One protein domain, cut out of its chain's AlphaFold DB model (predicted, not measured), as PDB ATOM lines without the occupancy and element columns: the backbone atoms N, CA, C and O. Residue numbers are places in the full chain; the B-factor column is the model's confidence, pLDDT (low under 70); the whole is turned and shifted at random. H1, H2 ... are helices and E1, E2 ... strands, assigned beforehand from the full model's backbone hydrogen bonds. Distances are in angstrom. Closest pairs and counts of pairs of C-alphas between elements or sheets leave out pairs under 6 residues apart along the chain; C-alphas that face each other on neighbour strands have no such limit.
ATOM      1  N   PHE A   7     109.360  73.524 149.303       96.88
ATOM      2  CA  PHE A   7     109.672  73.918 147.934       96.88
ATOM      3  C   PHE A   7     108.437  73.611 147.093       96.88
ATOM      4  O   PHE A   7     108.026  72.452 147.015       96.88
ATOM      5  N   GLN A   8     107.821  74.627 146.501       95.62
ATOM      6  CA  GLN A   8     106.590  74.465 145.731       95.62
ATOM      7  C   GLN A   8     106.765  75.103 144.362       95.62
ATOM      8  O   GLN A   8     106.982  76.306 144.247       95.62
ATOM      9  N   ARG A   9     106.658  74.290 143.312       96.31
ATOM     10  CA  ARG A   9     106.584  74.777 141.937       96.31
ATOM     11  C   ARG A   9     105.122  75.004 141.581       96.31
ATOM     12  O   ARG A   9     104.311  74.092 141.728       96.31
ATOM     13  N   VAL A  10     104.802  76.198 141.104       95.56
ATOM     14  CA  VAL A  10     103.450  76.567 140.678       95.56
ATOM     15  C   VAL A  10     103.467  76.818 139.182       95.56
ATOM     16  O   VAL A  10     104.366  77.486 138.679       95.56
ATOM     17  N   SER A  11     102.467  76.286 138.485       95.62
ATOM     18  CA  SER A  11     102.231  76.510 137.061       95.62
ATOM     19  C   SER A  11     100.775  76.905 136.864       95.62
ATOM     20  O   SER A  11      99.876  76.166 137.270       95.62
ATOM     21  N   GLU A  39     114.665  91.199 152.103       95.94
ATOM     22  CA  GLU A  39     114.901  90.213 153.162       95.94
ATOM     23  C   GLU A  39     114.783  90.767 154.590       95.94
ATOM     24  O   GLU A  39     114.755  89.989 155.538       95.94
ATOM     25  N   ASP A  40     114.707  92.093 154.752       94.44
ATOM     26  CA  ASP A  40     114.539  92.762 156.049       94.44
ATOM     27  C   ASP A  40     113.070  93.188 156.295       94.44
ATOM     28  O   ASP A  40     112.768  93.959 157.218       94.44
ATOM     29  N   ILE A  41     112.133  92.754 155.442       92.38
ATOM     30  CA  ILE A  41     110.694  93.003 155.583       92.38
ATOM     31  C   ILE A  41     110.014  91.688 155.965       92.38
ATOM     32  O   ILE A  41     109.988  90.742 155.187       92.38
ATOM     33  N   ASN A  42     109.457  91.631 157.173       87.69
ATOM     34  CA  ASN A  42     108.778  90.444 157.698       87.69
ATOM     35  C   ASN A  42     107.285  90.448 157.346       87.69
ATOM     36  O   ASN A  42     106.720  91.515 157.106       87.69
ATOM     37  N   TYR A  43     106.648  89.272 157.407       86.19
ATOM     38  CA  TYR A  43     105.201  89.086 157.193       86.19
ATOM     39  C   TYR A  43     104.711  89.579 155.823       86.19
ATOM     40  O   TYR A  43     103.657  90.199 155.695       86.19
ATOM     41  N   VAL A  44     105.519  89.332 154.797       91.62
ATOM     42  CA  VAL A  44     105.265  89.696 153.402       91.62
ATOM     43  C   VAL A  44     105.744  88.568 152.499       91.62
ATOM     44  O   VAL A  44     106.616  87.786 152.886       91.62
ATOM     45  N   LEU A  45     105.229  88.534 151.275       94.38
ATOM     46  CA  LEU A  45     105.804  87.728 150.212       94.38
ATOM     47  C   LEU A  45     107.044  88.443 149.665       94.38
ATOM     48  O   LEU A  45     106.944  89.538 149.110       94.38
ATOM     49  N   GLN A  46     108.215  87.847 149.850       96.69
ATOM     50  CA  GLN A  46     109.492  88.415 149.431       96.69
ATOM     51  C   GLN A  46     109.835  87.948 148.018       96.69
ATOM     52  O   GLN A  46     109.908  86.749 147.756       96.69
ATOM     53  N   VAL A  47     110.060  88.884 147.100       97.94
ATOM     54  CA  VAL A  47     110.374  88.541 145.709       97.94
ATOM     55  C   VAL A  47     111.868  88.292 145.547       97.94
ATOM     56  O   VAL A  47     112.693  89.142 145.884       97.94
ATOM     57  N   ASP A  48     112.198  87.135 144.990       98.44
ATOM     58  CA  ASP A  48     113.513  86.811 144.463       98.44
ATOM     59  C   ASP A  48     113.559  87.122 142.958       98.44
ATOM     60  O   ASP A  48     112.721  86.658 142.177       98.44
ATOM     61  N   PHE A  49     114.511  87.966 142.553       98.06
ATOM     62  CA  PHE A  49     114.711  88.398 141.170       98.06
ATOM     63  C   PHE A  49     115.500  87.335 140.417       98.06
ATOM     64  O   PHE A  49     116.654  87.542 140.036       98.06
ATOM     65  N   ALA A  50     114.837  86.204 140.236       97.38
ATOM     66  CA  ALA A  50     115.468  84.962 139.863       97.38
ATOM     67  C   ALA A  50     115.982  84.944 138.417       97.38
ATOM     68  O   ALA A  50     115.519  85.663 137.524       97.38
ATOM     69  N   SER A  51     116.906  84.031 138.167       97.19
ATOM     70  CA  SER A  51     117.125  83.426 136.863       97.19
ATOM     71  C   SER A  51     116.068  82.344 136.610       97.19
ATOM     72  O   SER A  51     115.534  81.734 137.535       97.19
ATOM     73  N   LYS A  52     115.781  82.039 135.334       97.81
ATOM     74  CA  LYS A  52     114.888  80.915 134.994       97.81
ATOM     75  C   LYS A  52     115.402  79.582 135.550       97.81
ATOM     76  O   LYS A  52     114.611  78.698 135.850       97.81
ATOM     77  N   TYR A  53     116.723  79.446 135.674       98.06
ATOM     78  CA  TYR A  53     117.359  78.412 136.485       98.06
ATOM     79  C   TYR A  53     117.555  78.989 137.881       98.06
ATOM     80  O   TYR A  53     118.369  79.904 138.041       98.06
ATOM     81  N   ILE A  54     116.785  78.485 138.841       98.25
ATOM     82  CA  ILE A  54     116.732  79.018 140.199       98.25
ATOM     83  C   ILE A  54     118.106  79.000 140.882       98.25
ATOM     84  O   ILE A  54     118.882  78.055 140.727       98.25
ATOM     85  N   GLY A  55     118.414  80.066 141.616       97.38
ATOM     86  CA  GLY A  55     119.712  80.307 142.242       97.38
ATOM     87  C   GLY A  55     120.759  80.898 141.296       97.38
ATOM     88  O   GLY A  55     121.856  81.227 141.749       97.38
ATOM     89  N   GLY A  56     120.449  81.037 140.003       96.38
ATOM     90  CA  GLY A  56     121.281  81.732 139.027       96.38
ATOM     91  C   GLY A  56     122.742  81.288 139.060       96.38
ATOM     92  O   GLY A  56     123.075  80.125 138.829       96.38
ATOM     93  N   GLY A  57     123.633  82.238 139.335       96.81
ATOM     94  CA  GLY A  57     125.069  82.011 139.393       96.81
ATOM     95  C   GLY A  57     125.619  81.650 140.774       96.81
ATOM     96  O   GLY A  57     126.836  81.760 140.930       96.81
ATOM     97  N   VAL A  58     124.805  81.247 141.760       97.56
ATOM     98  CA  VAL A  58     125.228  81.151 143.178       97.56
ATOM     99  C   VAL A  58     126.387  80.180 143.428       97.56
ATOM    100  O   VAL A  58     127.209  80.412 144.308       97.56
ATOM    101  N   LEU A  59     126.513  79.121 142.624       96.50
ATOM    102  CA  LEU A  59     127.639  78.174 142.692       96.50
ATOM    103  C   LEU A  59     128.833  78.579 141.805       96.50
ATOM    104  O   LEU A  59     129.740  77.784 141.572       96.50
ATOM    105  N   SER A  60     128.815  79.796 141.262       95.12
ATOM    106  CA  SER A  60     129.796  80.306 140.304       95.12
ATOM    107  C   SER A  60     130.210  81.745 140.651       95.12
ATOM    108  O   SER A  60     130.685  81.994 141.753       95.12
ATOM    109  N   SER A  61     130.086  82.692 139.719       92.94
ATOM    110  CA  SER A  61     130.475  84.097 139.890       92.94
ATOM    111  C   SER A  61     129.298  85.050 140.132       92.94
ATOM    112  O   SER A  61     129.512  86.262 140.227       92.94
ATOM    113  N   GLY A  62     128.065  84.538 140.214       93.44
ATOM    114  CA  GLY A  62     126.883  85.349 140.494       93.44
ATOM    115  C   GLY A  62     126.933  85.927 141.910       93.44
ATOM    116  O   GLY A  62     127.304  85.244 142.859       93.44
ATOM    117  N   CYS A  63     126.608  87.212 142.048       95.19
ATOM    118  CA  CYS A  63     126.629  87.916 143.334       95.19
ATOM    119  C   CYS A  63     125.689  89.134 143.309       95.19
ATOM    120  O   CYS A  63     126.034  90.241 143.733       95.19
ATOM    121  N   VAL A  64     124.509  88.968 142.716       95.62
ATOM    122  CA  VAL A  64     123.455  89.986 142.716       95.62
ATOM    123  C   VAL A  64     122.340  89.552 143.670       95.62
ATOM    124  O   VAL A  64     122.597  88.802 144.607       95.62
ATOM    125  N   GLN A  65     121.134  90.099 143.534       97.50
ATOM    126  CA  GLN A  65     120.079  89.918 144.531       97.50
ATOM    127  C   GLN A  65     119.738  88.434 144.794       97.50
ATOM    128  O   GLN A  65     119.685  88.058 145.966       97.50
ATOM    129  N   GLU A  66     119.591  87.608 143.751       98.00
ATOM    130  CA  GLU A  66     119.295  86.171 143.876       98.00
ATOM    131  C   GLU A  66     120.431  85.425 144.585       98.00
ATOM    132  O   GLU A  66     120.226  84.824 145.640       98.00
ATOM    133  N   GLU A  67     121.670  85.521 144.095       98.50
ATOM    134  CA  GLU A  67     122.775  84.751 144.677       98.50
ATOM    135  C   GLU A  67     123.100  85.186 146.103       98.50
ATOM    136  O   GLU A  67     123.409  84.348 146.954       98.50
ATOM    137  N   ILE A  68     122.983  86.483 146.404       98.44
ATOM    138  CA  ILE A  68     123.126  86.988 147.771       98.44
ATOM    139  C   ILE A  68     122.059  86.365 148.670       98.44
ATOM    140  O   ILE A  68     122.387  85.920 149.772       98.44
ATOM    141  N   ARG A  69     120.802  86.290 148.211       98.44
ATOM    142  CA  ARG A  69     119.719  85.700 148.995       98.44
ATOM    143  C   ARG A  69     119.970  84.218 149.273       98.44
ATOM    144  O   ARG A  69     119.877  83.800 150.427       98.44
ATOM    145  N   PHE A  70     120.375  83.457 148.262       98.62
ATOM    146  CA  PHE A  70     120.718  82.041 148.410       98.62
ATOM    147  C   PHE A  70     121.958  81.832 149.289       98.62
ATOM    148  O   PHE A  70     122.045  80.838 150.000       98.62
ATOM    149  N   THR A  71     122.896  82.780 149.302       98.31
ATOM    150  CA  THR A  71     124.095  82.707 150.151       98.31
ATOM    151  C   THR A  71     123.768  82.934 151.627       98.31
ATOM    152  O   THR A  71     124.320  82.257 152.494       98.31
ATOM    153  N   ILE A  72     122.878  83.882 151.950       98.50
ATOM    154  CA  ILE A  72     122.502  84.156 153.349       98.50
ATOM    155  C   ILE A  72     121.452  83.180 153.895       98.50
ATOM    156  O   ILE A  72     121.363  83.023 155.113       98.50
ATOM    157  N   CYS A  73     120.699  82.523 153.010       98.19
ATOM    158  CA  CYS A  73     119.713  81.480 153.299       98.19
ATOM    159  C   CYS A  73     120.080  80.181 152.541       98.19
ATOM    160  O   CYS A  73     119.357  79.785 151.624       98.19
ATOM    161  N   PRO A  74     121.193  79.503 152.890       98.00
ATOM    162  CA  PRO A  74     121.756  78.388 152.117       98.00
ATOM    163  C   PRO A  74     120.832  77.179 151.952       98.00
ATOM    164  O   PRO A  74     121.034  76.380 151.045       98.00
ATOM    165  N   GLU A  75     119.791  77.037 152.769       98.19
ATOM    166  CA  GLU A  75     118.778  75.995 152.576       98.19
ATOM    167  C   GLU A  75     118.052  76.124 151.226       98.19
ATOM    168  O   GLU A  75     117.635  75.121 150.647       98.19
ATOM    169  N   MET A  76     117.971  77.341 150.673       98.31
ATOM    170  CA  MET A  76     117.424  77.595 149.337       98.31
ATOM    171  C   MET A  76     118.221  76.875 148.240       98.31
ATOM    172  O   MET A  76     117.654  76.560 147.195       98.31
ATOM    173  N   LEU A  77     119.497  76.536 148.475       98.38
ATOM    174  CA  LEU A  77     120.341  75.816 147.513       98.38
ATOM    175  C   LEU A  77     119.802  74.422 147.164       98.38
ATOM    176  O   LEU A  77     120.108  73.906 146.095       98.38
ATOM    177  N   VAL A  78     118.967  73.821 148.018       98.19
ATOM    178  CA  VAL A  78     118.315  72.535 147.715       98.19
ATOM    179  C   VAL A  78     117.409  72.647 146.483       98.19
ATOM    180  O   VAL A  78     117.288  71.680 145.733       98.19
ATOM    181  N   SER A  79     116.844  73.830 146.209       98.31
ATOM    182  CA  SER A  79     116.013  74.059 145.018       98.31
ATOM    183  C   SER A  79     116.760  73.804 143.704       98.31
ATOM    184  O   SER A  79     116.147  73.322 142.757       98.31
ATOM    185  N   LEU A  80     118.085  74.001 143.660       98.00
ATOM    186  CA  LEU A  80     118.910  73.725 142.475       98.00
ATOM    187  C   LEU A  80     118.898  72.235 142.096       98.00
ATOM    188  O   LEU A  80     119.161  71.893 140.946       98.00
ATOM    189  N   LEU A  81     118.632  71.346 143.058       97.50
ATOM    190  CA  LEU A  81     118.590  69.899 142.839       97.50
ATOM    191  C   LEU A  81     117.204  69.403 142.428       97.50
ATOM    192  O   LEU A  81     117.103  68.375 141.763       97.50
ATOM    193  N   VAL A  82     116.144  70.087 142.866       97.12
ATOM    194  CA  VAL A  82     114.761  69.583 142.770       97.12
ATOM    195  C   VAL A  82     113.870  70.397 141.835       97.12
ATOM    196  O   VAL A  82     112.740  69.992 141.576       97.12
ATOM    197  N   CYS A  83     114.343  71.534 141.323       97.12
ATOM    198  CA  CYS A  83     113.575  72.401 140.436       97.12
ATOM    199  C   CYS A  83     114.247  72.549 139.067       97.12
ATOM    200  O   CYS A  83     115.369  73.039 138.957       97.12
ATOM    201  N   GLU A  84     113.518  72.192 138.009       97.88
ATOM    202  CA  GLU A  84     113.921  72.477 136.628       97.88
ATOM    203  C   GLU A  84     113.758  73.966 136.273       97.88
ATOM    204  O   GLU A  84     113.167  74.746 137.028       97.88
ATOM    205  N   ALA A  85     114.255  74.364 135.097       98.38
ATOM    206  CA  ALA A  85     114.098  75.724 134.584       98.38
ATOM    207  C   ALA A  85     112.620  76.131 134.532       98.38
ATOM    208  O   ALA A  85     111.798  75.354 134.059       98.38
ATOM    209  N   MET A  86     112.273  77.325 135.013       98.56
ATOM    210  CA  MET A  86     110.899  77.834 134.990       98.56
ATOM    211  C   MET A  86     110.458  78.204 133.569       98.56
ATOM    212  O   MET A  86     111.152  78.950 132.872       98.56
ATOM    213  N   ASP A  87     109.269  77.752 133.175       98.50
ATOM    214  CA  ASP A  87     108.555  78.266 132.008       98.50
ATOM    215  C   ASP A  87     107.913  79.631 132.296       98.50
ATOM    216  O   ASP A  87     107.855  80.112 133.429       98.50
ATOM    217  N   ASN A  88     107.413  80.306 131.255       98.00
ATOM    218  CA  ASN A  88     106.842  81.656 131.372       98.00
ATOM    219  C   ASN A  88     105.672  81.752 132.365       98.00
ATOM    220  O   ASN A  88     105.479  82.807 132.960       98.00
ATOM    221  N   ASN A  89     104.915  80.673 132.535       97.69
ATOM    222  CA  ASN A  89     103.740  80.575 133.397       97.69
ATOM    223  C   ASN A  89     104.029  79.857 134.724       97.69
ATOM    224  O   ASN A  89     103.095  79.363 135.358       97.69
ATOM    225  N   GLU A  90     105.303  79.758 135.114       98.19
ATOM    226  CA  GLU A  90     105.724  79.076 136.336       98.19
ATOM    227  C   GLU A  90     106.449  79.994 137.319       98.19
ATOM    228  O   GLU A  90     107.087  80.973 136.934       98.19
ATOM    229  N   CYS A  91     106.381  79.668 138.602       98.12
ATOM    230  CA  CYS A  91     107.200  80.269 139.650       98.12
ATOM    231  C   CYS A  91     107.566  79.203 140.690       98.12
ATOM    232  O   CYS A  91     107.026  78.088 140.682       98.12
ATOM    233  N   ILE A  92     108.504  79.528 141.579       98.19
ATOM    234  CA  ILE A  92     108.907  78.634 142.666       98.19
ATOM    235  C   ILE A  92     108.785  79.375 143.993       98.19
ATOM    236  O   ILE A  92     109.382  80.433 144.179       98.19
ATOM    237  N   PHE A  93     108.047  78.793 144.929       97.25
ATOM    238  CA  PHE A  93     107.982  79.242 146.309       97.25
ATOM    239  C   PHE A  93     108.976  78.468 147.172       97.25
ATOM    240  O   PHE A  93     109.075  77.239 147.100       97.25
ATOM    241  N   LEU A  94     109.688  79.213 148.013       97.19
ATOM    242  CA  LEU A  94     110.638  78.726 149.004       97.19
ATOM    243  C   LEU A  94     110.158  79.233 150.367       97.19
ATOM    244  O   LEU A  94     110.259  80.424 150.671       97.19
ATOM    245  N   ILE A  95     109.568  78.338 151.158       95.81
ATOM    246  CA  ILE A  95     108.864  78.688 152.396       95.81
ATOM    247  C   ILE A  95     109.567  78.034 153.574       95.81
ATOM    248  O   ILE A  95     109.783  76.822 153.582       95.81
ATOM    249  N   GLY A  96     109.880  78.824 154.595       95.75
ATOM    250  CA  GLY A  96     110.472  78.317 155.830       95.75
ATOM    251  C   GLY A  96     111.987  78.415 155.920       95.75
ATOM    252  O   GLY A  96     112.526  78.020 156.952       95.75
ATOM    253  N   CYS A  97     112.656  78.955 154.897       96.25
ATOM    254  CA  CYS A  97     114.108  79.101 154.891       96.25
ATOM    255  C   CYS A  97     114.583  80.054 155.993       96.25
ATOM    256  O   CYS A  97     114.070  81.168 156.136       96.25
ATOM    257  N   GLU A  98     115.599  79.625 156.730       97.25
ATOM    258  CA  GLU A  98     116.250  80.397 157.779       97.25
ATOM    259  C   GLU A  98     117.388  81.248 157.198       97.25
ATOM    260  O   GLU A  98     118.122  80.836 156.292       97.25
ATOM    261  N   ARG A  99     117.541  82.474 157.701       97.62
ATOM    262  CA  ARG A  99     118.701  83.314 157.395       97.62
ATOM    263  C   ARG A  99     119.816  83.038 158.395       97.62
ATOM    264  O   ARG A  99     119.661  83.274 159.585       97.62
ATOM    265  N   TYR A 100     120.977  82.645 157.891       98.31
ATOM    266  CA  TYR A 100     122.139  82.293 158.709       98.31
ATOM    267  C   TYR A 100     123.201  83.394 158.749       98.31
ATOM    268  O   TYR A 100     123.980  83.466 159.697       98.31
ATOM    269  N   SER A 101     123.228  84.272 157.742       98.38
ATOM    270  CA  SER A 101     124.311  85.247 157.568       98.38
ATOM    271  C   SER A 101     123.815  86.689 157.467       98.38
ATOM    272  O   SER A 101     122.878  87.025 156.732       98.38
ATOM    273  N   SER A 102     124.496  87.578 158.183       98.25
ATOM    274  CA  SER A 102     124.458  89.018 157.949       98.25
ATOM    275  C   SER A 102     125.427  89.366 156.823       98.25
ATOM    276  O   SER A 102     126.449  88.705 156.626       98.25
ATOM    277  N   TYR A 103     125.132  90.425 156.073       98.19
ATOM    278  CA  TYR A 103     126.006  90.863 154.989       98.19
ATOM    279  C   TYR A 103     125.947  92.373 154.780       98.19
ATOM    280  O   TYR A 103     124.993  93.052 155.175       98.19
ATOM    281  N   GLN A 104     126.953  92.888 154.084       97.56
ATOM    282  CA  GLN A 104     126.964  94.248 153.557       97.56
ATOM    283  C   GLN A 104     127.526  94.261 152.133       97.56
ATOM    284  O   GLN A 104     128.123  93.288 151.676       97.56
ATOM    285  N   GLY A 105     127.352  95.394 151.453       96.94
ATOM    286  CA  GLY A 105     127.736  95.535 150.054       96.94
ATOM    287  C   GLY A 105     126.835  94.737 149.111       96.94
ATOM    288  O   GLY A 105     125.802  94.198 149.506       96.94
ATOM    289  N   TYR A 106     127.222  94.735 147.844       96.62
ATOM    290  CA  TYR A 106     126.511  94.120 146.726       96.62
ATOM    291  C   TYR A 106     127.499  93.871 145.580       96.62
ATOM    292  O   TYR A 106     128.435  94.667 145.407       96.62
ATOM    293  N   ALA A 107     127.303  92.810 144.791       95.94
ATOM    294  CA  ALA A 107     128.217  92.419 143.718       95.94
ATOM    295  C   ALA A 107     129.674  92.364 144.206       95.94
ATOM    296  O   ALA A 107     129.975  91.710 145.201       95.94
ATOM    297  N   SER A 108     130.584  93.094 143.564       96.50
ATOM    298  CA  SER A 108     132.012  93.111 143.909       96.50
ATOM    299  C   SER A 108     132.330  93.593 145.330       96.50
ATOM    300  O   SER A 108     133.431  93.355 145.816       96.50
ATOM    301  N   SER A 109     131.393  94.270 146.001       97.69
ATOM    302  CA  SER A 109     131.554  94.742 147.384       97.69
ATOM    303  C   SER A 109     130.881  93.845 148.428       97.69
ATOM    304  O   SER A 109     130.945  94.158 149.619       97.69
ATOM    305  N   PHE A 110     130.208  92.772 147.996       98.19
ATOM    306  CA  PHE A 110     129.523  91.841 148.886       98.19
ATOM    307  C   PHE A 110     130.514  91.173 149.838       98.19
ATOM    308  O   PHE A 110     131.568  90.680 149.436       98.19
ATOM    309  N   LYS A 111     130.170  91.176 151.121       98.19
ATOM    310  CA  LYS A 111     131.009  90.631 152.185       98.19
ATOM    311  C   LYS A 111     130.140  90.129 153.328       98.19
ATOM    312  O   LYS A 111     129.153  90.769 153.707       98.19
ATOM    313  N   TYR A 112     130.565  89.006 153.898       98.44
ATOM    314  CA  TYR A 112     130.033  88.493 155.152       98.44
ATOM    315  C   TYR A 112     130.163  89.550 156.253       98.44
ATOM    316  O   TYR A 112     131.200  90.211 156.362       98.44
ATOM    317  N   ALA A 113     129.115  89.721 157.053       98.38
ATOM    318  CA  ALA A 113     129.072  90.698 158.139       98.38
ATOM    319  C   ALA A 113     128.765  90.051 159.501       98.38
ATOM    320  O   ALA A 113     128.297  90.737 160.407       98.38
ATOM    321  N   GLY A 114     129.036  88.751 159.642       98.56
ATOM    322  CA  GLY A 114     128.783  87.989 160.861       98.56
ATOM    323  C   GLY A 114     127.506  87.162 160.798       98.56
ATOM    324  O   GLY A 114     126.719  87.259 159.854       98.56
ATOM    325  N   ASP A 115     127.322  86.338 161.819       98.38
ATOM    326  CA  ASP A 115     126.200  85.416 161.914       98.38
ATOM    327  C   ASP A 115     124.884  86.207 162.011       98.38
ATOM    328  O   ASP A 115     124.833  87.324 162.542       98.38
ATOM    329  N   TYR A 116     123.798  85.641 161.495       97.81
ATOM    330  CA  TYR A 116     122.454  86.174 161.684       97.81
ATOM    331  C   TYR A 116     121.675  85.264 162.626       97.81
ATOM    332  O   TYR A 116     121.548  84.067 162.397       97.81
ATOM    333  N   GLN A 117     121.151  85.846 163.703       96.69
ATOM    334  CA  GLN A 117     120.273  85.147 164.635       96.69
ATOM    335  C   GLN A 117     118.831  85.364 164.190       96.69
ATOM    336  O   GLN A 117     118.217  86.381 164.526       96.69
ATOM    337  N   ASP A 118     118.307  84.427 163.405       95.62
ATOM    338  CA  ASP A 118     116.972  84.540 162.833       95.62
ATOM    339  C   ASP A 118     115.884  84.358 163.900       95.62
ATOM    340  O   ASP A 118     115.565  83.249 164.335       95.62
ATOM    341  N   LYS A 119     115.277  85.474 164.309       94.81
ATOM    342  CA  LYS A 119     114.181  85.514 165.290       94.81
ATOM    343  C   LYS A 119     112.793  85.395 164.659       94.81
ATOM    344  O   LYS A 119     111.802  85.549 165.371       94.81
ATOM    345  N   THR A 120     112.705  85.140 163.354       93.75
ATOM    346  CA  THR A 120     111.423  84.958 162.666       93.75
ATOM    347  C   THR A 120     110.654  83.815 163.336       93.75
ATOM    348  O   THR A 120     111.254  82.760 163.607       93.75
ATOM    349  N   PRO A 121     109.361  84.008 163.663       93.75
ATOM    350  CA  PRO A 121     108.547  82.964 164.272       93.75
ATOM    351  C   PRO A 121     108.367  81.790 163.309       93.75
ATOM    352  O   PRO A 121     108.672  81.889 162.118       93.75
ATOM    353  N   ARG A 122     107.862  80.671 163.829       93.06
ATOM    354  CA  ARG A 122     107.485  79.509 163.022       93.06
ATOM    355  C   ARG A 122     105.965  79.403 162.905       93.06
ATOM    356  O   ARG A 122     105.256  79.894 163.780       93.06
ATOM    357  N   ASP A 123     105.485  78.841 161.806       91.06
ATOM    358  CA  ASP A 123     104.075  78.509 161.604       91.06
ATOM    359  C   ASP A 123     103.714  77.159 162.246       91.06
ATOM    360  O   ASP A 123     104.561  76.487 162.843       91.06
ATOM    361  N   ASP A 124     102.453  76.750 162.105       92.44
ATOM    362  CA  ASP A 124     101.935  75.491 162.658       92.44
ATOM    363  C   ASP A 124     102.606  74.242 162.055       92.44
ATOM    364  O   ASP A 124     102.499  73.147 162.607       92.44
ATOM    365  N   TRP A 125     103.311  74.386 160.928       92.12
ATOM    366  CA  TRP A 125     104.076  73.322 160.272       92.12
ATOM    367  C   TRP A 125     105.568  73.390 160.613       92.12
ATOM    368  O   TRP A 125     106.381  72.692 160.006       92.12
ATOM    369  N   ASN A 126     105.940  74.210 161.600       94.62
ATOM    370  CA  ASN A 126     107.306  74.408 162.069       94.62
ATOM    371  C   ASN A 126     108.254  75.025 161.013       94.62
ATOM    372  O   ASN A 126     109.486  74.911 161.105       94.62
ATOM    373  N   ARG A 127     107.699  75.722 160.017       94.88
ATOM    374  CA  ARG A 127     108.435  76.492 159.002       94.88
ATOM    375  C   ARG A 127     108.628  77.917 159.499       94.88
ATOM    376  O   ARG A 127     107.732  78.466 160.128       94.88
ATOM    377  N   LYS A 128     109.775  78.550 159.241       94.19
ATOM    378  CA  LYS A 128     109.935  79.993 159.514       94.19
ATOM    379  C   LYS A 128     108.896  80.798 158.716       94.19
ATOM    380  O   LYS A 128     108.634  80.464 157.565       94.19
ATOM    381  N   TRP A 129     108.365  81.890 159.274       92.25
ATOM    382  CA  TRP A 129     107.523  82.871 158.557       92.25
ATOM    383  C   TRP A 129     108.344  83.694 157.546       92.25
ATOM    384  O   TRP A 129     108.471  84.914 157.632       92.25
ATOM    385  N   CYS A 130     108.939  82.991 156.592       93.81
ATOM    386  CA  CYS A 130     109.790  83.480 155.526       93.81
ATOM    387  C   CYS A 130     109.253  82.863 154.235       93.81
ATOM    388  O   CYS A 130     109.420  81.666 154.001       93.81
ATOM    389  N   HIS A 131     108.540  83.670 153.452       94.62
ATOM    390  CA  HIS A 131     107.928  83.257 152.195       94.62
ATOM    391  C   HIS A 131     108.645  83.988 151.071       94.62
ATOM    392  O   HIS A 131     108.549  85.212 150.961       94.62
ATOM    393  N   VAL A 132     109.380  83.238 150.256       97.06
ATOM    394  CA  VAL A 132     110.075  83.767 149.086       97.06
ATOM    395  C   VAL A 132     109.419  83.212 147.833       97.06
ATOM    396  O   VAL A 132     109.155  82.014 147.761       97.06
ATOM    397  N   VAL A 133     109.181  84.070 146.843       97.69
ATOM    398  CA  VAL A 133     108.773  83.659 145.496       97.69
ATOM    399  C   VAL A 133     109.851  84.037 144.489       97.69
ATOM    400  O   VAL A 133     110.219  85.204 144.365       97.69
ATOM    401  N   ALA A 134     110.352  83.041 143.771       98.56
ATOM    402  CA  ALA A 134     111.281  83.202 142.668       98.56
ATOM    403  C   ALA A 134     110.505  83.379 141.361       98.56
ATOM    404  O   ALA A 134     109.739  82.501 140.949       98.56
ATOM    405  N   ILE A 135     110.718  84.526 140.713       98.62
ATOM    406  CA  ILE A 135     110.190  84.837 139.383       98.62
ATOM    407  C   ILE A 135     111.295  85.409 138.496       98.62
ATOM    408  O   ILE A 135     111.960  86.386 138.845       98.62
ATOM    409  N   ASP A 136     111.477  84.833 137.313       98.50
ATOM    410  CA  ASP A 136     112.517  85.257 136.381       98.50
ATOM    411  C   ASP A 136     112.028  86.318 135.398       98.50
ATOM    412  O   ASP A 136     111.030  86.127 134.707       98.50
ATOM    413  N   ALA A 137     112.733  87.445 135.306       98.06
ATOM    414  CA  ALA A 137     112.466  88.472 134.298       98.06
ATOM    415  C   ALA A 137     113.063  88.081 132.935       98.06
ATOM    416  O   ALA A 137     113.983  87.266 132.851       98.06
ATOM    417  N   LEU A 138     112.599  88.705 131.853       97.69
ATOM    418  CA  LEU A 138     113.290  88.615 130.570       97.69
ATOM    419  C   LEU A 138     114.587  89.426 130.601       97.69
ATOM    420  O   LEU A 138     114.644  90.531 131.138       97.69
ATOM    421  N   TYR A 139     115.619  88.886 129.956       96.81
ATOM    422  CA  TYR A 139     116.837  89.622 129.650       96.81
ATOM    423  C   TYR A 139     116.670  90.382 128.325       96.81
ATOM    424  O   TYR A 139     116.390  89.778 127.285       96.81
ATOM    425  N   PHE A 140     116.885  91.699 128.333       95.88
ATOM    426  CA  PHE A 140     116.743  92.542 127.142       95.88
ATOM    427  C   PHE A 140     118.100  93.005 126.591       95.88
ATOM    428  O   PHE A 140     118.675  93.980 127.071       95.88
ATOM    429  N   HIS A 141     118.583  92.379 125.508       93.25
ATOM    430  CA  HIS A 141     119.770  92.867 124.779       93.25
ATOM    431  C   HIS A 141     119.569  94.295 124.246       93.25
ATOM    432  O   HIS A 141     120.450  95.143 124.365       93.25
ATOM    433  N   ASN A 142     118.390  94.561 123.672       93.88
ATOM    434  CA  ASN A 142     117.945  95.894 123.287       93.88
ATOM    435  C   ASN A 142     116.790  96.295 124.204       93.88
ATOM    436  O   ASN A 142     115.706  95.711 124.130       93.88
ATOM    437  N   SER A 143     117.024  97.294 125.053       90.94
ATOM    438  CA  SER A 143     116.038  97.750 126.029       90.94
ATOM    439  C   SER A 143     114.760  98.272 125.371       90.94
ATOM    440  O   SER A 143     113.716  98.199 125.997       90.94
ATOM    441  N   SER A 144     114.762  98.715 124.115       94.50
ATOM    442  CA  SER A 144     113.530  99.145 123.437       94.50
ATOM    443  C   SER A 144     112.541  98.003 123.178       94.50
ATOM    444  O   SER A 144     111.346  98.254 123.050       94.50
ATOM    445  N   ASN A 145     112.998  96.747 123.137       96.25
ATOM    446  CA  ASN A 145     112.116  95.607 122.866       96.25
ATOM    447  C   ASN A 145     111.117  95.361 124.001       96.25
ATOM    448  O   ASN A 145     110.051  94.813 123.756       96.25
ATOM    449  N   GLN A 146     111.426  95.783 125.230       95.94
ATOM    450  CA  GLN A 146     110.572  95.533 126.395       95.94
ATOM    451  C   GLN A 146     109.183  96.183 126.316       95.94
ATOM    452  O   GLN A 146     108.306  95.821 127.091       95.94
ATOM    453  N   TYR A 147     108.980  97.123 125.389       96.31
ATOM    454  CA  TYR A 147     107.687  97.761 125.131       96.31
ATOM    455  C   TYR A 147     106.829  97.000 124.104       96.31
ATOM    456  O   TYR A 147     105.693  97.401 123.853       96.31
ATOM    457  N   ASP A 148     107.342  95.920 123.500       97.19
ATOM    458  CA  ASP A 148     106.523  95.010 122.697       97.19
ATOM    459  C   ASP A 148     105.458  94.370 123.592       97.19
ATOM    460  O   ASP A 148     105.771  93.791 124.635       97.19
ATOM    461  N   ILE A 149     104.195  94.455 123.171       95.69
ATOM    462  CA  ILE A 149     103.055  94.001 123.968       95.69
ATOM    463  C   ILE A 149     103.166  92.532 124.382       95.69
ATOM    464  O   ILE A 149     102.780  92.196 125.493       95.69
ATOM    465  N   LYS A 150     103.757  91.661 123.554       96.69
ATOM    466  CA  LYS A 150     103.937  90.242 123.891       96.69
ATOM    467  C   LYS A 150     104.947  90.054 125.015       96.69
ATOM    468  O   LYS A 150     104.808  89.141 125.826       96.69
ATOM    469  N   LEU A 151     105.975  90.900 125.060       97.44
ATOM    470  CA  LEU A 151     106.992  90.855 126.109       97.44
ATOM    471  C   LEU A 151     106.462  91.488 127.396       97.44
ATOM    472  O   LEU A 151     106.697  90.934 128.464       97.44
ATOM    473  N   VAL A 152     105.666  92.559 127.303       97.06
ATOM    474  CA  VAL A 152     104.917  93.103 128.449       97.06
ATOM    475  C   VAL A 152     103.970  92.046 129.024       97.06
ATOM    476  O   VAL A 152     104.006  91.780 130.222       97.06
ATOM    477  N   GLU A 153     103.171  91.389 128.180       96.56
ATOM    478  CA  GLU A 153     102.254  90.322 128.598       96.56
ATOM    479  C   GLU A 153     102.985  89.150 129.249       96.56
ATOM    480  O   GLU A 153     102.508  88.626 130.252       96.56
ATOM    481  N   ARG A 154     104.159  88.759 128.737       97.56
ATOM    482  CA  ARG A 154     104.986  87.726 129.373       97.56
ATOM    483  C   ARG A 154     105.361  88.122 130.796       97.56
ATOM    484  O   ARG A 154     105.246  87.303 131.702       97.56
ATOM    485  N   GLU A 155     105.820  89.353 131.001       98.12
ATOM    486  CA  GLU A 155     106.239  89.818 132.327       98.12
ATOM    487  C   GLU A 155     105.054  89.928 133.295       98.12
ATOM    488  O   GLU A 155     105.196  89.551 134.457       98.12
ATOM    489  N   LEU A 156     103.875  90.336 132.806       97.12
ATOM    490  CA  LEU A 156     102.623  90.308 133.572       97.12
ATOM    491  C   LEU A 156     102.216  88.880 133.950       97.12
ATOM    492  O   LEU A 156     101.876  88.627 135.101       97.12
ATOM    493  N   ILE A 157     102.290  87.933 133.011       97.25
ATOM    494  CA  ILE A 157     102.023  86.507 133.254       97.25
ATOM    495  C   ILE A 157     102.940  85.971 134.355       97.25
ATOM    496  O   ILE A 157     102.471  85.323 135.291       97.25
ATOM    497  N   LYS A 158     104.238  86.268 134.275       98.19
ATOM    498  CA  LYS A 158     105.231  85.814 135.250       98.19
ATOM    499  C   LYS A 158     104.980  86.406 136.639       98.19
ATOM    500  O   LYS A 158     104.923  85.656 137.611       98.19
ATOM    501  N   ALA A 159     104.788  87.722 136.728       97.12
ATOM    502  CA  ALA A 159     104.478  88.402 137.983       97.12
ATOM    503  C   ALA A 159     103.170  87.874 138.592       97.12
ATOM    504  O   ALA A 159     103.139  87.478 139.753       97.12
ATOM    505  N   TYR A 160     102.113  87.760 137.787       95.56
ATOM    506  CA  TYR A 160     100.832  87.207 138.217       95.56
ATOM    507  C   TYR A 160     100.955  85.768 138.708       95.56
ATOM    508  O   TYR A 160     100.363  85.425 139.722       95.56
ATOM    509  N   THR A 161     101.764  84.936 138.052       95.94
ATOM    510  CA  THR A 161     102.024  83.565 138.514       95.94
ATOM    511  C   THR A 161     102.647  83.545 139.911       95.94
ATOM    512  O   THR A 161     102.296  82.697 140.723       95.94
ATOM    513  N   GLY A 162     103.544  84.484 140.217       95.44
ATOM    514  CA  GLY A 162     104.144  84.603 141.547       95.44
ATOM    515  C   GLY A 162     103.245  85.251 142.604       95.44
ATOM    516  O   GLY A 162     103.463  85.034 143.792       95.44
ATOM    517  N   PHE A 163     102.272  86.070 142.199       93.00
ATOM    518  CA  PHE A 163     101.494  86.918 143.114       93.00
ATOM    519  C   PHE A 163     100.038  86.490 143.281       93.00
ATOM    520  O   PHE A 163      99.384  86.922 144.229       93.00
ATOM    521  N   CYS A 164      99.508  85.685 142.362       87.31
ATOM    522  CA  CYS A 164      98.148  85.187 142.462       87.31
ATOM    523  C   CYS A 164      98.041  84.252 143.679       87.31
ATOM    524  O   CYS A 164      98.887  83.364 143.828       87.31
ATOM    525  N   PRO A 165      97.025  84.422 144.544       72.00
ATOM    526  CA  PRO A 165      96.775  83.489 145.630       72.00
ATOM    527  C   PRO A 165      96.621  82.062 145.098       72.00
ATOM    528  O   PRO A 165      95.891  81.823 144.136       72.00
ATOM    529  N   ILE A 166      97.288  81.107 145.741       66.38
ATOM    530  CA  ILE A 166      97.074  79.687 145.465       66.38
ATOM    531  C   ILE A 166      95.723  79.316 146.091       66.38
ATOM    532  O   ILE A 166      95.540  79.469 147.299       66.38
ATOM    533  N   GLU A 167      94.753  78.881 145.279       56.41
ATOM    534  CA  GLU A 167      93.417  78.506 145.765       56.41
ATOM    535  C   GLU A 167      93.509  77.493 146.922       56.41
ATOM    536  O   GLU A 167      94.200  76.481 146.822       56.41
ATOM    537  N   ASN A 168      92.760  77.744 148.003       50.66
ATOM    538  CA  ASN A 168      92.727  76.961 149.251       50.66
ATOM    539  C   ASN A 168      93.962  77.060 150.162       50.66
ATOM    540  O   ASN A 168      93.962  76.434 151.225       50.66
ATOM    541  N   GLU A 169      94.965  77.868 149.823       52.62
ATOM    542  CA  GLU A 169      95.912  78.357 150.820       52.62
ATOM    543  C   GLU A 169      95.391  79.664 151.423       52.62
ATOM    544  O   GLU A 169      94.743  80.471 150.757       52.62
ATOM    545  N   VAL A 170      95.597  79.802 152.732       44.34
ATOM    546  CA  VAL A 170      95.165  80.928 153.566       44.34
ATOM    547  C   VAL A 170      95.408  82.243 152.823       44.34
ATOM    548  O   VAL A 170      96.497  82.442 152.291       44.34
ATOM    549  N   ASP A 171      94.410  83.139 152.786       49.00
ATOM    550  CA  ASP A 171      94.648  84.537 152.418       49.00
ATOM    551  C   ASP A 171      95.700  85.059 153.382       49.00
ATOM    552  O   ASP A 171      95.421  85.366 154.544       49.00
ATOM    553  N   TYR A 172      96.945  85.054 152.931       52.00
ATOM    554  CA  TYR A 172      98.029  85.339 153.831       52.00
ATOM    555  C   TYR A 172      98.036  86.819 154.248       52.00
ATOM    556  O   TYR A 172      98.855  87.209 155.079       52.00
ATOM    557  N   GLY A 173      97.170  87.669 153.665       57.38
ATOM    558  CA  GLY A 173      97.137  89.104 153.942       57.38
ATOM    559  C   GLY A 173      98.499  89.773 153.732       57.38
ATOM    560  O   GLY A 173      98.746  90.868 154.241       57.38
ATOM    561  N   PHE A 174      99.412  89.092 153.035       70.88
ATOM    562  CA  PHE A 174     100.793  89.497 152.888       70.88
ATOM    563  C   PHE A 174     100.859  90.593 151.835       70.88
ATOM    564  O   PHE A 174     100.438  90.413 150.692       70.88
ATOM    565  N   GLY A 175     101.460  91.723 152.198       89.62
ATOM    566  CA  GLY A 175     101.998  92.623 151.188       89.62
ATOM    567  C   GLY A 175     103.085  91.917 150.368       89.62
ATOM    568  O   GLY A 175     103.679  90.937 150.819       89.62
ATOM    569  N   ILE A 176     103.378  92.432 149.178       94.25
ATOM    570  CA  ILE A 176     104.496  91.958 148.355       94.25
ATOM    571  C   ILE A 176     105.685  92.893 148.583       94.25
ATOM    572  O   ILE A 176     105.613  94.090 148.303       94.25
ATOM    573  N   ALA A 177     106.794  92.351 149.081       95.56
ATOM    574  CA  ALA A 177     108.069  93.049 149.151       95.56
ATOM    575  C   ALA A 177     108.877  92.767 147.882       95.56
ATOM    576  O   ALA A 177     109.494  91.715 147.734       95.56
ATOM    577  N   THR A 178     108.869  93.736 146.969       96.94
ATOM    578  CA  THR A 178     109.581  93.685 145.685       96.94
ATOM    579  C   THR A 178     110.427  94.947 145.472       96.94
ATOM    580  O   THR A 178     110.635  95.745 146.387       96.94
ATOM    581  N   GLY A 179     110.951  95.131 144.264       96.38
ATOM    582  CA  GLY A 179     111.753  96.282 143.876       96.38
ATOM    583  C   GLY A 179     112.001  96.306 142.372       96.38
ATOM    584  O   GLY A 179     111.113  96.026 141.578       96.38
ATOM    585  N   ASN A 180     113.229  96.636 141.972       96.69
ATOM    586  CA  ASN A 180     113.609  96.787 140.563       96.69
ATOM    587  C   ASN A 180     113.836  95.428 139.859       96.69
ATOM    588  O   ASN A 180     114.935  95.164 139.355       96.69
ATOM    589  N   TRP A 181     112.816  94.566 139.856       97.81
ATOM    590  CA  TRP A 181     112.843  93.223 139.273       97.81
ATOM    591  C   TRP A 181     113.238  93.260 137.791       97.81
ATOM    592  O   TRP A 181     112.598  93.911 136.965       97.81
ATOM    593  N   GLY A 182     114.333  92.578 137.445       96.69
ATOM    594  CA  GLY A 182     114.854  92.529 136.075       96.69
ATOM    595  C   GLY A 182     115.536  93.812 135.573       96.69
ATOM    596  O   GLY A 182     115.976  93.855 134.429       96.69
ATOM    597  N   CYS A 183     115.677  94.866 136.386       96.56
ATOM    598  CA  CYS A 183     116.231  96.148 135.914       96.56
ATOM    599  C   CYS A 183     117.747  96.310 136.101       96.56
ATOM    600  O   CYS A 183     118.305  97.352 135.763       96.56
ATOM    601  N   GLY A 184     118.406  95.329 136.722       93.12
ATOM    602  CA  GLY A 184     119.857  95.304 136.908       93.12
ATOM    603  C   GLY A 184     120.539  94.583 135.752       93.12
ATOM    604  O   GLY A 184     120.551  95.064 134.622       93.12
ATOM    605  N   ALA A 185     121.056  93.387 136.033       91.12
ATOM    606  CA  ALA A 185     121.733  92.542 135.050       91.12
ATOM    607  C   ALA A 185     120.878  92.228 133.804       91.12
ATOM    608  O   ALA A 185     121.434  91.917 132.759       91.12
ATOM    609  N   PHE A 186     119.547  92.315 133.905       94.44
ATOM    610  CA  PHE A 186     118.606  91.932 132.845       94.44
ATOM    611  C   PHE A 186     118.127  93.111 131.979       94.44
ATOM    612  O   PHE A 186     117.379  92.913 131.022       94.44
ATOM    613  N   ASN A 187     118.616  94.328 132.253       96.12
ATOM    614  CA  ASN A 187     118.424  95.521 131.418       96.12
ATOM    615  C   ASN A 187     116.954  95.969 131.219       96.12
ATOM    616  O   ASN A 187     116.615  96.647 130.246       96.12
ATOM    617  N   GLY A 188     116.067  95.612 132.150       96.88
ATOM    618  CA  GLY A 188     114.699  96.124 132.214       96.88
ATOM    619  C   GLY A 188     114.622  97.589 132.666       96.88
ATOM    620  O   GLY A 188     115.460  98.096 133.414       96.88
ATOM    621  N   ASN A 189     113.576  98.285 132.238       97.69
ATOM    622  CA  ASN A 189     113.264  99.649 132.637       97.69
ATOM    623  C   ASN A 189     112.501  99.649 133.970       97.69
ATOM    624  O   ASN A 189     111.477  98.983 134.115       97.69
ATOM    625  N   LYS A 190     112.984 100.437 134.936       96.50
ATOM    626  CA  LYS A 190     112.422 100.497 136.295       96.50
ATOM    627  C   LYS A 190     110.995 101.034 136.328       96.50
ATOM    628  O   LYS A 190     110.195 100.560 137.121       96.50
ATOM    629  N   GLN A 191     110.675 102.020 135.491       95.81
ATOM    630  CA  GLN A 191     109.339 102.610 135.446       95.81
ATOM    631  C   GLN A 191     108.326 101.630 134.857       95.81
ATOM    632  O   GLN A 191     107.260 101.457 135.435       95.81
ATOM    633  N   LEU A 192     108.672 100.949 133.760       95.56
ATOM    634  CA  LEU A 192     107.810  99.928 133.167       95.56
ATOM    635  C   LEU A 192     107.555  98.782 134.155       95.56
ATOM    636  O   LEU A 192     106.408  98.416 134.386       95.56
ATOM    637  N   LYS A 193     108.618  98.276 134.791       96.00
ATOM    638  CA  LYS A 193     108.544  97.212 135.804       96.00
ATOM    639  C   LYS A 193     107.848  97.623 137.101       96.00
ATOM    640  O   LYS A 193     107.388  96.756 137.822       96.00
ATOM    641  N   GLY A 194     107.814  98.914 137.423       91.38
ATOM    642  CA  GLY A 194     107.120  99.420 138.607       91.38
ATOM    643  C   GLY A 194     105.615  99.619 138.409       91.38
ATOM    644  O   GLY A 194     104.908  99.795 139.395       91.38
ATOM    645  N   ILE A 195     105.139  99.645 137.157       87.00
ATOM    646  CA  ILE A 195     103.717  99.816 136.811       87.00
ATOM    647  C   ILE A 195     103.052  98.475 136.468       87.00
ATOM    648  O   ILE A 195     101.856  98.331 136.719       87.00
ATOM    649  N   GLY A 196     103.795  97.550 135.849       65.44
ATOM    650  CA  GLY A 196     103.316  96.209 135.492       65.44
ATOM    651  C   GLY A 196     103.342  95.254 136.670       65.44
ATOM    652  O   GLY A 196     102.341  94.527 136.832       65.44
TER     653      GLY A 196
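What this domain is: This is residues 7 to 11 and 39 to 196 of the 196 residues of the protein "Hypothetical protein" of Rotaria sp. Silwood1 (UniProt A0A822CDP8). A strongly twisted five-strand sheet forms the core and curls round residues 155 to 163 of the long helix H4 on one face, while the short helices H1 and H2 cover part of the opposite face. Past H1 sits a small hairpin, E4 and E5; H3 and H5 lie off the five-strand sheet, near H4. The printed part has 163 residues, with five named helices and seven named strands in the order E1 E2 H1 H2 E3 E4 E5 E6 H3 H4 E7 H5; the class is mixed, with under half of the residues in named elements. The large sheet, order E1 E3 E6 E2 E7, is mixed, and E4 and E5 form an antiparallel one. The whole is compact, with a radius of gyration of the C-alphas of 15.7 A and spans of 45 by 43 by 29 A.

How they stand to each other: Edge strand E1, residues 7 to 11, is antiparallel to E3, residues 90 to 95, with N 8 and O 93 within hydrogen-bond range at 3.0 A. E3 is antiparallel to E6, residues 131 to 136 (N 94 and O 132, 2.9 A). E6 is parallel to E2, residues 44 to 50, with N 48 and O 133 at 2.8 A. E2 is parallel to edge strand E7, residues 175 to 177, with N 177 and O 45 at 2.8 A. H1, residues 65 to 72, is on this sheet; its closest C-alphas to E2 are Glu 66 and Ala 50, 5.7 A. H2, residues 74 to 82, is on the same face, over E1 and E3, at a height over the sheet of 9.9 A. H4, residues 149 to 163, is on the opposite face; its closest C-alphas to E3 are Gly 162 and Cys 91, 5.6 A. With H3, residues 143 to 147, it lies in a split strand-helix-strand unit, E6, H3 H4, E7, two parallel strands with E2 between them and a right-handed crossover. E4, residues 101 to 104, and E5, residues 111 to 115, are a hairpin, with N 102 and O 114 at 2.8 A. The closest C-alphas of H1 and E4 are Ile 72 and Ser 101, 4.7 A. H5, residues 190 to 195, and H4 are near each other. In H1, H4 and H5 every O i to N i+4 pair is within hydrogen-bond range; H2 has 1 of 5, but 6 of 6 O i to N i+3 pairs, and H3 has 0 of 1 and 1 of 2.

Where its parts are: E1 begins at C-alpha 7 (109.672, 73.918, 147.934). E2 is 17.6 A long, E3 16.4 A, E6 16.6 A, H2 14.6 A and H4 20.5 A. H5 ends at C-alpha 195 (103.717, 99.816, 136.811).

The domain as a whole: The C-alphas farthest apart, Asp 124 and Ser 144, are 47.2 A apart. Residues 12 to 38 are not printed; C-alphas 11 and 39 are 24.6 A apart. The links E2 to H1, E5 to E6, H4 to E7 and E7 to H5 are long. The model's pLDDT is under 70 at residues 166 to 173 and 196.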